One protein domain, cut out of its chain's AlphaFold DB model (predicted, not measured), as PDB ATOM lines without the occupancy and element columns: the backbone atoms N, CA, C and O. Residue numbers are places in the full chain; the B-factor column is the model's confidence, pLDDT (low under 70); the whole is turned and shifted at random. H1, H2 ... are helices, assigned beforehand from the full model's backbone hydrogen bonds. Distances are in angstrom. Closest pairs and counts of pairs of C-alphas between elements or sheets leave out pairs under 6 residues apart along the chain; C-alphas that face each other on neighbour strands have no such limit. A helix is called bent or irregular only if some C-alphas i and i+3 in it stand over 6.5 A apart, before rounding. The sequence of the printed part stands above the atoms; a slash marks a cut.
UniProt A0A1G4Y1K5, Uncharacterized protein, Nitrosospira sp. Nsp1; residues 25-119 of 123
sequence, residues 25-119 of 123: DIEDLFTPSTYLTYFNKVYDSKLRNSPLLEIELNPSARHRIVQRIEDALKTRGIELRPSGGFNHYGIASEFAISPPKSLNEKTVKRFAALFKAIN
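What this domain is: This is residues 25 to 119 of the 123 residues of an uncharacterized protein of Nitrosospira sp. Nsp1 (UniProt A0A1G4Y1K5). H4 crosses H2 in a small helical body with H3 at its side, while H5 lies at one end of the longest axis, against short H1. The 95 printed residues have five named helices, H1 to H5, and no named strand: all helix. The whole is compact, radius of gyration of the C-alphas 13.8 A, spanning 43 by 30 by 24 A.

Where its parts are: H2, residues 32 to 46, spans 19.5 A and is irregular: C-alphas 42 and 45 are 8.3 A apart. H5, residues 105 to 119, spans 20.6 A, ending at (121.029, 135.570, 118.170). H1, residues 26 to 29, begins at (118.664, 150.433, 109.945). H3 is residues 65 to 75, H4 88 to 97.

How they stand to each other: H2 touches H4, about perpendicular at 79 degrees; their closest C-alphas, Tyr 38 and Ile 91, are 5.6 A apart. H1 only just touches H3, with 3 pairs of C-alphas within 8 A, the closest Asp 28 and Ile 65, 5.9 A. H5, with residues 107 to 111 alone, only just touches H1, also with 3 pairs, the closest Leu 29 and Arg 110, 5.9 A. Every O i to N i+4 pair is within hydrogen-bond range in H3, H4 and H5, 8 of 11 in H2; H1 is too short.

The domain as a whole: The farthest C-alphas, Gly 77 and Asn 119, are 43.6 A apart. The printed part has no cut; links H2 to H3 and H3 to H4 are long. No printed residue is under 70 in pLDDT.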
ATOM      1  N   ASP A  25     116.162 150.761 105.743       96.00
ATOM      2  CA  ASP A  25     117.525 150.646 106.257       96.00
ATOM      3  C   ASP A  25     117.480 150.619 107.800       96.00
ATOM      4  O   ASP A  25     116.396 150.592 108.397       96.00
ATOM      5  N   ILE A  26     118.631 150.569 108.476       96.19
ATOM      6  CA  ILE A  26     118.664 150.433 109.945       96.19
ATOM      7  C   ILE A  26     118.014 151.639 110.645       96.19
ATOM      8  O   ILE A  26     117.371 151.502 111.686       96.19
ATOM      9  N   GLU A  27     118.109 152.809 110.020       97.44
ATOM     10  CA  GLU A  27     117.526 154.072 110.452       97.44
ATOM     11  C   GLU A  27     115.993 153.999 110.532       97.44
ATOM     12  O   GLU A  27     115.381 154.649 111.379       97.44
ATOM     13  N   ASP A  28     115.355 153.168 109.702       97.69
ATOM     14  CA  ASP A  28     113.898 152.995 109.688       97.69
ATOM     15  C   ASP A  28     113.367 152.141 110.853       97.69
ATOM     16  O   ASP A  28     112.148 152.068 111.060       97.69
ATOM     17  N   LEU A  29     114.252 151.507 111.634       97.88
ATOM     18  CA  LEU A  29     113.869 150.835 112.880       97.88
ATOM     19  C   LEU A  29     113.659 151.833 114.028       97.88
ATOM     20  O   LEU A  29     112.923 151.544 114.977       97.88
ATOM     21  N   PHE A  30     114.218 153.039 113.925       97.44
ATOM     22  CA  PHE A  30     113.860 154.143 114.809       97.44
ATOM     23  C   PHE A  30     112.478 154.705 114.443       97.44
ATOM     24  O   PHE A  30     112.007 154.595 113.308       97.44
ATOM     25  N   THR A  31     111.789 155.323 115.405       96.00
ATOM     26  CA  THR A  31     110.662 156.192 115.041       96.00
ATOM     27  C   THR A  31     111.192 157.455 114.367       96.00
ATOM     28  O   THR A  31     112.304 157.889 114.688       96.00
ATOM     29  N   PRO A  32     110.409 158.086 113.471       96.19
ATOM     30  CA  PRO A  32     110.826 159.338 112.854       96.19
ATOM     31  C   PRO A  32     111.159 160.410 113.898       96.19
ATOM     32  O   PRO A  32     112.207 161.032 113.787       96.19
ATOM     33  N   SER A  33     110.359 160.542 114.962       95.19
ATOM     34  CA  SER A  33     110.638 161.437 116.093       95.19
ATOM     35  C   SER A  33     112.007 161.218 116.746       95.19
ATOM     36  O   SER A  33     112.759 162.173 116.960       95.19
ATOM     37  N   THR A  34     112.371 159.964 117.044       95.62
ATOM     38  CA  THR A  34     113.676 159.642 117.630       95.62
ATOM     39  C   THR A  34     114.786 159.981 116.645       95.62
ATOM     40  O   THR A  34     115.715 160.688 117.016       95.62
ATOM     41  N   TYR A  35     114.674 159.562 115.385       97.69
ATOM     42  CA  TYR A  35     115.705 159.838 114.387       97.69
ATOM     43  C   TYR A  35     115.883 161.346 114.125       97.69
ATOM     44  O   TYR A  35     117.010 161.842 114.091       97.69
ATOM     45  N   LEU A  36     114.780 162.098 114.026       97.50
ATOM     46  CA  LEU A  36     114.795 163.549 113.834       97.50
ATOM     47  C   LEU A  36     115.416 164.302 115.008       97.50
ATOM     48  O   LEU A  36     116.066 165.319 114.788       97.50
ATOM     49  N   THR A  37     115.268 163.806 116.238       96.56
ATOM     50  CA  THR A  37     115.931 164.407 117.408       96.56
ATOM     51  C   THR A  37     117.445 164.467 117.197       96.56
ATOM     52  O   THR A  37     118.064 165.508 117.406       96.56
ATOM     53  N   TYR A  38     118.037 163.369 116.730       97.94
ATOM     54  CA  TYR A  38     119.474 163.278 116.476       97.94
ATOM     55  C   TYR A  38     119.889 164.006 115.198       97.94
ATOM     56  O   TYR A  38     120.898 164.705 115.194       97.94
ATOM     57  N   PHE A  39     119.084 163.917 114.138       98.12
ATOM     58  CA  PHE A  39     119.293 164.704 112.923       98.12
ATOM     59  C   PHE A  39     119.365 166.207 113.228       98.12
ATOM     60  O   PHE A  39     120.321 166.871 112.831       98.12
ATOM     61  N   ASN A  40     118.390 166.731 113.976       97.62
ATOM     62  CA  ASN A  40     118.321 168.151 114.304       97.62
ATOM     63  C   ASN A  40     119.497 168.585 115.180       97.62
ATOM     64  O   ASN A  40     120.039 169.652 114.939       97.62
ATOM     65  N   LYS A  41     119.960 167.750 116.121       96.19
ATOM     66  CA  LYS A  41     121.184 168.033 116.890       96.19
ATOM     67  C   LYS A  41     122.421 168.155 115.998       96.19
ATOM     68  O   LYS A  41     123.180 169.108 116.129       96.19
ATOM     69  N   VAL A  42     122.614 167.204 115.084       97.25
ATOM     70  CA  VAL A  42     123.799 167.164 114.208       97.25
ATOM     71  C   VAL A  42     123.828 168.346 113.239       97.25
ATOM     72  O   VAL A  42     124.901 168.860 112.924       97.25
ATOM     73  N   TYR A  43     122.663 168.781 112.756       96.62
ATOM     74  CA  TYR A  43     122.554 169.797 111.708       96.62
ATOM     75  C   TYR A  43     121.981 171.136 112.183       96.62
ATOM     76  O   TYR A  43     121.685 171.976 111.338       96.62
ATOM     77  N   ASP A  44     121.861 171.382 113.488       95.12
ATOM     78  CA  ASP A  44     121.193 172.565 114.056       95.12
ATOM     79  C   ASP A  44     121.651 173.889 113.411       95.12
ATOM     80  O   ASP A  44     120.858 174.633 112.826       95.12
ATOM     81  N   SER A  45     122.970 174.104 113.360       93.12
ATOM     82  CA  SER A  45     123.585 175.290 112.742       93.12
ATOM     83  C   SER A  45     123.312 175.420 111.237       93.12
ATOM     84  O   SER A  45     123.289 176.524 110.693       93.12
ATOM     85  N   LYS A  46     123.077 174.300 110.547       93.56
ATOM     86  CA  LYS A  46     122.778 174.229 109.108       93.56
ATOM     87  C   LYS A  46     121.282 174.364 108.816       93.56
ATOM     88  O   LYS A  46     120.905 174.653 107.682       93.56
ATOM     89  N   LEU A  47     120.428 174.183 109.822       94.50
ATOM     90  CA  LEU A  47     118.973 174.254 109.705       94.50
ATOM     91  C   LEU A  47     118.414 175.667 109.932       94.50
ATOM     92  O   LEU A  47     117.199 175.836 110.019       94.50
ATOM     93  N   ARG A  48     119.270 176.700 109.976       89.19
ATOM     94  CA  ARG A  48     118.870 178.110 110.164       89.19
ATOM     95  C   ARG A  48     118.024 178.312 111.434       89.19
ATOM     96  O   ARG A  48     117.058 179.069 111.409       89.19
ATOM     97  N   ASN A  49     118.364 177.610 112.520       84.75
ATOM     98  CA  ASN A  49     117.619 177.595 113.789       84.75
ATOM     99  C   ASN A  49     116.150 177.139 113.658       84.75
ATOM    100  O   ASN A  49     115.315 177.465 114.501       84.75
ATOM    101  N   SER A  50     115.816 176.400 112.596       94.31
ATOM    102  CA  SER A  50     114.482 175.850 112.358       94.31
ATOM    103  C   SER A  50     114.566 174.325 112.259       94.31
ATOM    104  O   SER A  50     114.883 173.800 111.185       94.31
ATOM    105  N   PRO A  51     114.310 173.582 113.352       96.56
ATOM    106  CA  PRO A  51     114.401 172.126 113.339       96.56
ATOM    107  C   PRO A  51     113.454 171.522 112.297       96.56
ATOM    108  O   PRO A  51     112.386 172.067 111.994       96.56
ATOM    109  N   LEU A  52     113.849 170.387 111.727       97.25
ATOM    110  CA  LEU A  52     112.989 169.612 110.843       97.25
ATOM    111  C   LEU A  52     111.938 168.871 111.677       97.25
ATOM    112  O   LEU A  52     112.282 168.194 112.653       97.25
ATOM    113  N   LEU A  53     110.668 169.006 111.305       96.88
ATOM    114  CA  LEU A  53     109.529 168.433 112.014       96.88
ATOM    115  C   LEU A  53     109.051 167.145 111.341       96.88
ATOM    116  O   LEU A  53     109.138 166.978 110.126       96.88
ATOM    117  N   GLU A  54     108.474 166.235 112.126       96.44
ATOM    118  CA  GLU A  54     107.976 164.952 111.607       96.44
ATOM    119  C   GLU A  54     106.862 165.124 110.564       96.44
ATOM    120  O   GLU A  54     106.801 164.352 109.613       96.44
ATOM    121  N   ILE A  55     106.034 166.167 110.688       96.06
ATOM    122  CA  ILE A  55     104.961 166.472 109.726       96.06
ATOM    123  C   ILE A  55     105.483 166.795 108.318       96.06
ATOM    124  O   ILE A  55     104.759 166.650 107.338       96.06
ATOM    125  N   GLU A  56     106.749 167.195 108.201       96.06
ATOM    126  CA  GLU A  56     107.390 167.480 106.916       96.06
ATOM    127  C   GLU A  56     107.890 166.206 106.225       96.06
ATOM    128  O   GLU A  56     108.239 166.223 105.045       96.06
ATOM    129  N   LEU A  57     107.905 165.074 106.935       96.06
ATOM    130  CA  LEU A  57     108.329 163.790 106.401       96.06
ATOM    131  C   LEU A  57     107.139 163.052 105.792       96.06
ATOM    132  O   LEU A  57     106.435 162.330 106.491       96.06
ATOM    133  N   ASN A  58     106.943 163.159 104.479       91.75
ATOM    134  CA  ASN A  58     105.852 162.459 103.795       91.75
ATOM    135  C   ASN A  58     106.090 160.926 103.757       91.75
ATOM    136  O   ASN A  58     106.926 160.456 102.976       91.75
ATOM    137  N   PRO A  59     105.355 160.108 104.544       87.25
ATOM    138  CA  PRO A  59     105.568 158.660 104.603       87.25
ATOM    139  C   PRO A  59     105.041 157.912 103.368       87.25
ATOM    140  O   PRO A  59     105.372 156.739 103.180       87.25
ATOM    141  N   SER A  60     104.225 158.571 102.544       89.12
ATOM    142  CA  SER A  60     103.656 158.016 101.313       89.12
ATOM    143  C   SER A  60     104.548 158.266 100.096       89.12
ATOM    144  O   SER A  60     104.502 157.487  99.151       89.12
ATOM    145  N   ALA A  61     105.381 159.314 100.121       87.62
ATOM    146  CA  ALA A  61     106.290 159.641  99.019       87.62
ATOM    147  C   ALA A  61     107.520 158.719  98.969       87.62
ATOM    148  O   ALA A  61     107.944 158.293  97.895       87.62
ATOM    149  N   ARG A  62     108.098 158.396 100.132       94.19
ATOM    150  CA  ARG A  62     109.303 157.562 100.252       94.19
ATOM    151  C   ARG A  62     109.197 156.619 101.438       94.19
ATOM    152  O   ARG A  62     108.679 156.977 102.492       94.19
ATOM    153  N   HIS A  63     109.751 155.417 101.292       95.62
ATOM    154  CA  HIS A  63     109.754 154.438 102.376       95.62
ATOM    155  C   HIS A  63     110.833 154.724 103.425       95.62
ATOM    156  O   HIS A  63     110.543 154.645 104.619       95.62
ATOM    157  N   ARG A  64     112.052 155.073 103.001       97.44
ATOM    158  CA  ARG A  64     113.201 155.268 103.896       97.44
ATOM    159  C   ARG A  64     113.197 156.645 104.545       97.44
ATOM    160  O   ARG A  64     112.895 157.641 103.891       97.44
ATOM    161  N   ILE A  65     113.534 156.721 105.828       97.50
ATOM    162  CA  ILE A  65     113.610 157.978 106.586       97.50
ATOM    163  C   ILE A  65     114.623 158.959 105.994       97.50
ATOM    164  O   ILE A  65     114.311 160.139 105.878       97.50
ATOM    165  N   VAL A  66     115.775 158.467 105.531       97.00
ATOM    166  CA  VAL A  66     116.812 159.295 104.895       97.00
ATOM    167  C   VAL A  66     116.248 160.025 103.679       97.00
ATOM    168  O   VAL A  66     116.313 161.244 103.617       97.00
ATOM    169  N   GLN A  67     115.579 159.300 102.780       97.00
ATOM    170  CA  GLN A  67     114.975 159.883 101.578       97.00
ATOM    171  C   GLN A  67     113.865 160.889 101.910       97.00
ATOM    172  O   GLN A  67     113.756 161.923 101.263       97.00
ATOM    173  N   ARG A  68     113.052 160.614 102.941       97.44
ATOM    174  CA  ARG A  68     112.011 161.551 103.400       97.44
ATOM    175  C   ARG A  68     112.609 162.861 103.911       97.44
ATOM    176  O   ARG A  68     112.059 163.922 103.640       97.44
ATOM    177  N   ILE A  69     113.727 162.786 104.633       97.62
ATOM    178  CA  ILE A  69     114.455 163.965 105.111       97.62
ATOM    179  C   ILE A  69     115.078 164.719 103.935       97.62
ATOM    180  O   ILE A  69     114.973 165.940 103.885       97.62
ATOM    181  N   GLU A  70     115.686 164.020 102.976       96.31
ATOM    182  CA  GLU A  70     116.247 164.641 101.769       96.31
ATOM    183  C   GLU A  70     115.190 165.408 100.969       96.31
ATOM    184  O   GLU A  70     115.424 166.557 100.591       96.31
ATOM    185  N   ASP A  71     114.009 164.815 100.775       96.00
ATOM    186  CA  ASP A  71     112.887 165.475 100.108       96.00
ATOM    187  C   ASP A  71     112.438 166.726 100.895       96.00
ATOM    188  O   ASP A  71     112.263 167.793 100.305       96.00
ATOM    189  N   ALA A  72     112.337 166.645 102.227       96.38
ATOM    190  CA  ALA A  72     111.955 167.787 103.062       96.38
ATOM    191  C   ALA A  72     113.005 168.919 103.050       96.38
ATOM    192  O   ALA A  72     112.659 170.100 102.961       96.38
ATOM    193  N   LEU A  73     114.298 168.580 103.071       95.88
ATOM    194  CA  LEU A  73     115.393 169.544 102.927       95.88
ATOM    195  C   LEU A  73     115.352 170.235 101.564       95.88
ATOM    196  O   LEU A  73     115.494 171.458 101.494       95.88
ATOM    197  N   LYS A  74     115.083 169.474 100.498       94.88
ATOM    198  CA  LYS A  74     114.913 170.013  99.147       94.88
ATOM    199  C   LYS A  74     113.741 170.993  99.084       94.88
ATOM    200  O   LYS A  74     113.907 172.081  98.540       94.88
ATOM    201  N   THR A  75     112.600 170.664  99.690       94.69
ATOM    202  CA  THR A  75     111.452 171.583  99.799       94.69
ATOM    203  C   THR A  75     111.806 172.862 100.559       94.69
ATOM    204  O   THR A  75     111.356 173.942 100.183       94.69
ATOM    205  N   ARG A  76     112.661 172.774 101.585       94.50
ATOM    206  CA  ARG A  76     113.170 173.940 102.328       94.50
ATOM    207  C   ARG A  76     114.287 174.711 101.604       94.50
ATOM    208  O   ARG A  76     114.738 175.736 102.127       94.50
ATOM    209  N   GLY A  77     114.776 174.221 100.463       94.19
ATOM    210  CA  GLY A  77     115.961 174.763  99.793       94.19
ATOM    211  C   GLY A  77     117.221 174.703 100.666       94.19
ATOM    212  O   GLY A  77     118.044 175.612 100.611       94.19
ATOM    213  N   ILE A  78     117.338 173.690 101.532       95.12
ATOM    214  CA  ILE A  78     118.501 173.483 102.404       95.12
ATOM    215  C   ILE A  78     119.399 172.418 101.788       95.12
ATOM    216  O   ILE A  78     118.979 171.285 101.564       95.12
ATOM    217  N   GLU A  79     120.665 172.772 101.598       95.00
ATOM    218  CA  GLU A  79     121.705 171.854 101.157       95.00
ATOM    219  C   GLU A  79     122.688 171.592 102.304       95.00
ATOM    220  O   GLU A  79     123.336 172.506 102.818       95.00
ATOM    221  N   LEU A  80     122.794 170.330 102.733       95.12
ATOM    222  CA  LEU A  80     123.716 169.933 103.804       95.12
ATOM    223  C   LEU A  80     125.079 169.476 103.265       95.12
ATOM    224  O   LEU A  80     126.076 169.538 103.991       95.12
ATOM    225  N   ARG A  81     125.136 169.041 102.001       93.25
ATOM    226  CA  ARG A  81     126.348 168.598 101.301       93.25
ATOM    227  C   ARG A  81     126.306 169.037  99.832       93.25
ATOM    228  O   ARG A  81     125.253 168.850  99.236       93.25
ATOM    229  N   PRO A  82     127.443 169.453  99.231       88.19
ATOM    230  CA  PRO A  82     127.526 169.852  97.815       88.19
ATOM    231  C   PRO A  82     127.066 168.790  96.803       88.19
ATOM    232  O   PRO A  82     126.693 169.087  95.677       88.19
ATOM    233  N   SER A  83     127.160 167.512  97.181       87.81
ATOM    234  CA  SER A  83     126.732 166.379  96.355       87.81
ATOM    235  C   SER A  83     125.247 166.037  96.523       87.81
ATOM    236  O   SER A  83     124.796 165.020  96.002       87.81
ATOM    237  N   GLY A  84     124.509 166.809  97.323       87.50
ATOM    238  CA  GLY A  84     123.193 166.442  97.828       87.50
ATOM    239  C   GLY A  84     123.235 165.468  99.013       87.50
ATOM    240  O   GLY A  84     124.271 164.887  99.364       87.50
ATOM    241  N   GLY A  85     122.069 165.311  99.641       91.94
ATOM    242  CA  GLY A  85     121.867 164.454 100.805       91.94
ATOM    243  C   GLY A  85     122.525 164.980 102.081       91.94
ATOM    244  O   GLY A  85     122.853 166.161 102.218       91.94
ATOM    245  N   PHE A  86     122.724 164.078 103.037       95.88
ATOM    246  CA  PHE A  86     123.394 164.366 104.304       95.88
ATOM    247  C   PHE A  86     124.204 163.160 104.793       95.88
ATOM    248  O   PHE A  86     124.080 162.045 104.285       95.88
ATOM    249  N   ASN A  87     125.100 163.379 105.754       95.25
ATOM    250  CA  ASN A  87     125.875 162.303 106.365       95.25
ATOM    251  C   ASN A  87     125.042 161.612 107.463       95.25
ATOM    252  O   ASN A  87     124.920 162.144 108.568       95.25
ATOM    253  N   HIS A  88     124.475 160.438 107.176       93.75
ATOM    254  CA  HIS A  88     123.702 159.664 108.159       93.75
ATOM    255  C   HIS A  88     124.586 159.033 109.254       93.75
ATOM    256  O   HIS A  88     124.119 158.861 110.378       93.75
ATOM    257  N   TYR A  89     125.886 158.817 109.004       94.81
ATOM    258  CA  TYR A  89     126.820 158.352 110.042       94.81
ATOM    259  C   TYR A  89     126.989 159.360 111.184       94.81
ATOM    260  O   TYR A  89     127.192 158.955 112.325       94.81
ATOM    261  N   GLY A  90     126.862 160.664 110.908       96.44
ATOM    262  CA  GLY A  90     126.907 161.693 111.954       96.44
ATOM    263  C   GLY A  90     125.780 161.531 112.979       96.44
ATOM    264  O   GLY A  90     125.992 161.721 114.170       96.44
ATOM    265  N   ILE A  91     124.607 161.089 112.527       97.38
ATOM    266  CA  ILE A  91     123.423 160.868 113.369       97.38
ATOM    267  C   ILE A  91     123.616 159.627 114.238       97.38
ATOM    268  O   ILE A  91     123.347 159.668 115.437       97.38
ATOM    269  N   ALA A  92     124.137 158.544 113.654       96.00
ATOM    270  CA  ALA A  92     124.498 157.344 114.402       96.00
ATOM    271  C   ALA A  92     125.593 157.631 115.447       96.00
ATOM    272  O   ALA A  92     125.501 157.162 116.580       96.00
ATOM    273  N   SER A  93     126.597 158.440 115.091       97.44
ATOM    274  CA  SER A  93     127.655 158.849 116.019       97.44
ATOM    275  C   SER A  93     127.101 159.675 117.177       97.44
ATOM    276  O   SER A  93     127.432 159.385 118.323       97.44
ATOM    277  N   GLU A  94     126.236 160.657 116.905       97.88
ATOM    278  CA  GLU A  94     125.593 161.466 117.950       97.88
ATOM    279  C   GLU A  94     124.734 160.593 118.879       97.88
ATOM    280  O   GLU A  94     124.768 160.749 120.100       97.88
ATOM    281  N   PHE A  95     124.007 159.619 118.321       96.62
ATOM    282  CA  PHE A  95     123.252 158.646 119.111       96.62
ATOM    283  C   PHE A  95     124.150 157.838 120.052       96.62
ATOM    284  O   PHE A  95     123.783 157.616 121.204       96.62
ATOM    285  N   ALA A  96     125.323 157.406 119.584       95.50
ATOM    286  CA  ALA A  96     126.243 156.599 120.377       95.50
ATOM    287  C   ALA A  96     126.915 157.387 121.516       95.50
ATOM    288  O   ALA A  96     127.093 156.837 122.602       95.50
ATOM    289  N   ILE A  97     127.275 158.657 121.293       97.31
ATOM    290  CA  ILE A  97     127.945 159.488 122.313       97.31
ATOM    291  C   ILE A  97     126.963 160.143 123.292       97.31
ATOM    292  O   ILE A  97     127.311 160.384 124.445       97.31
ATOM    293  N   SER A  98     125.733 160.415 122.849       96.19
ATOM    294  CA  SER A  98     124.665 161.007 123.657       96.19
ATOM    295  C   SER A  98     123.383 160.163 123.552       96.19
ATOM    296  O   SER A  98     122.342 160.658 123.079       96.19
ATOM    297  N   PRO A  99     123.409 158.895 124.005       94.81
ATOM    298  CA  PRO A  99     122.238 158.034 123.950       94.81
ATOM    299  C   PRO A  99     121.107 158.612 124.808       94.81
ATOM    300  O   PRO A  99     121.355 159.272 125.825       94.81
ATOM    301  N   PRO A 100     119.843 158.395 124.421       93.94
ATOM    302  CA  PRO A 100     118.732 158.906 125.198       93.94
ATOM    303  C   PRO A 100     118.580 158.049 126.461       93.94
ATOM    304  O   PRO A 100     118.859 156.852 126.450       93.94
ATOM    305  N   LYS A 101     118.068 158.636 127.549       93.56
ATOM    306  CA  LYS A 101     117.784 157.881 128.788       93.56
ATOM    307  C   LYS A 101     116.759 156.762 128.579       93.56
ATOM    308  O   LYS A 101     116.739 155.792 129.328       93.56
ATOM    309  N   SER A 102     115.896 156.914 127.578       93.12
ATOM    310  CA  SER A 102     114.863 155.951 127.213       93.12
ATOM    311  C   SER A 102     114.588 156.004 125.715       93.12
ATOM    312  O   SER A 102     114.638 157.074 125.105       93.12
ATOM    313  N   LEU A 103     114.222 154.862 125.140       93.94
ATOM    314  CA  LEU A 103     113.709 154.758 123.776       93.94
ATOM    315  C   LEU A 103     112.202 154.517 123.804       93.94
ATOM    316  O   LEU A 103     111.673 153.935 124.749       93.94
ATOM    317  N   ASN A 104     111.512 154.951 122.753       94.25
ATOM    318  CA  ASN A 104     110.094 154.653 122.599       94.25
ATOM    319  C   ASN A 104     109.880 153.139 122.388       94.25
ATOM    320  O   ASN A 104     110.739 152.437 121.845       94.25
ATOM    321  N   GLU A 105     108.700 152.653 122.770       96.12
ATOM    322  CA  GLU A 105     108.368 151.224 122.751       96.12
ATOM    323  C   GLU A 105     108.502 150.591 121.356       96.12
ATOM    324  O   GLU A 105     108.978 149.463 121.232       96.12
ATOM    325  N   LYS A 106     108.146 151.325 120.294       96.88
ATOM    326  CA  LYS A 106     108.232 150.834 118.910       96.88
ATOM    327  C   LYS A 106     109.675 150.559 118.505       96.88
ATOM    328  O   LYS A 106     109.979 149.481 118.007       96.88
ATOM    329  N   THR A 107     110.580 151.503 118.763       96.69
ATOM    330  CA  THR A 107     112.015 151.326 118.510       96.69
ATOM    331  C   THR A 107     112.565 150.142 119.299       96.69
ATOM    332  O   THR A 107     113.236 149.292 118.716       96.69
ATOM    333  N   VAL A 108     112.216 150.021 120.584       97.12
ATOM    334  CA  VAL A 108     112.642 148.879 121.411       97.12
ATOM    335  C   VAL A 108     112.168 147.553 120.810       97.12
ATOM    336  O   VAL A 108     112.985 146.653 120.623       97.12
ATOM    337  N   LYS A 109     110.886 147.431 120.443       98.25
ATOM    338  CA  LYS A 109     110.324 146.203 119.851       98.25
ATOM    339  C   LYS A 109     111.025 145.802 118.553       98.25
ATOM    340  O   LYS A 109     111.377 144.636 118.388       98.25
ATOM    341  N   ARG A 110     111.258 146.761 117.654       98.25
ATOM    342  CA  ARG A 110     111.889 146.517 116.345       98.25
ATOM    343  C   ARG A 110     113.327 146.022 116.488       98.25
ATOM    344  O   ARG A 110     113.685 144.998 115.909       98.25
ATOM    345  N   PHE A 111     114.136 146.691 117.313       97.69
ATOM    346  CA  PHE A 111     115.513 146.256 117.567       97.69
ATOM    347  C   PHE A 111     115.575 144.945 118.358       97.69
ATOM    348  O   PHE A 111     116.403 144.090 118.049       97.69
ATOM    349  N   ALA A 112     114.672 144.725 119.320       98.06
ATOM    350  CA  ALA A 112     114.583 143.451 120.032       98.06
ATOM    351  C   ALA A 112     114.281 142.281 119.078       98.06
ATOM    352  O   ALA A 112     114.893 141.220 119.202       98.06
ATOM    353  N   ALA A 113     113.390 142.475 118.099       98.06
ATOM    354  CA  ALA A 113     113.097 141.471 117.077       98.06
ATOM    355  C   ALA A 113     114.315 141.177 116.183       98.06
ATOM    356  O   ALA A 113     114.633 140.006 115.958       98.06
ATOM    357  N   LEU A 114     115.031 142.219 115.741       97.81
ATOM    358  CA  LEU A 114     116.280 142.083 114.981       97.81
ATOM    359  C   LEU A 114     117.327 141.279 115.764       97.81
ATOM    360  O   LEU A 114     117.844 140.279 115.262       97.81
ATOM    361  N   PHE A 115     117.614 141.668 117.008       96.88
ATOM    362  CA  PHE A 115     118.611 140.979 117.829       96.88
ATOM    363  C   PHE A 115     118.199 139.548 118.165       96.88
ATOM    364  O   PHE A 115     119.042 138.654 118.143       96.88
ATOM    365  N   LYS A 116     116.907 139.290 118.405       96.44
ATOM    366  CA  LYS A 116     116.394 137.927 118.593       96.44
ATOM    367  C   LYS A 116     116.660 137.056 117.363       96.44
ATOM    368  O   LYS A 116     117.085 135.913 117.524       96.44
ATOM    369  N   ALA A 117     116.434 137.581 116.157       95.19
ATOM    370  CA  ALA A 117     116.677 136.857 114.912       95.19
ATOM    371  C   ALA A 117     118.174 136.582 114.685       95.19
ATOM    372  O   ALA A 117     118.541 135.450 114.369       95.19
ATOM    373  N   ILE A 118     119.033 137.580 114.926       94.38
ATOM    374  CA  ILE A 118     120.496 137.441 114.845       94.38
ATOM    375  C   ILE A 118     120.993 136.384 115.840       94.38
ATOM    376  O   ILE A 118     121.648 135.424 115.443       94.38
ATOM    377  N   ASN A 119     120.620 136.506 117.117       94.00
ATOM    378  CA  ASN A 119     121.029 135.570 118.170       94.00
ATOM    379  C   ASN A 119     120.505 134.149 117.920       94.00
ATOM    380  O   ASN A 119     121.150 133.174 118.299       94.00
TER     381      ASN A 119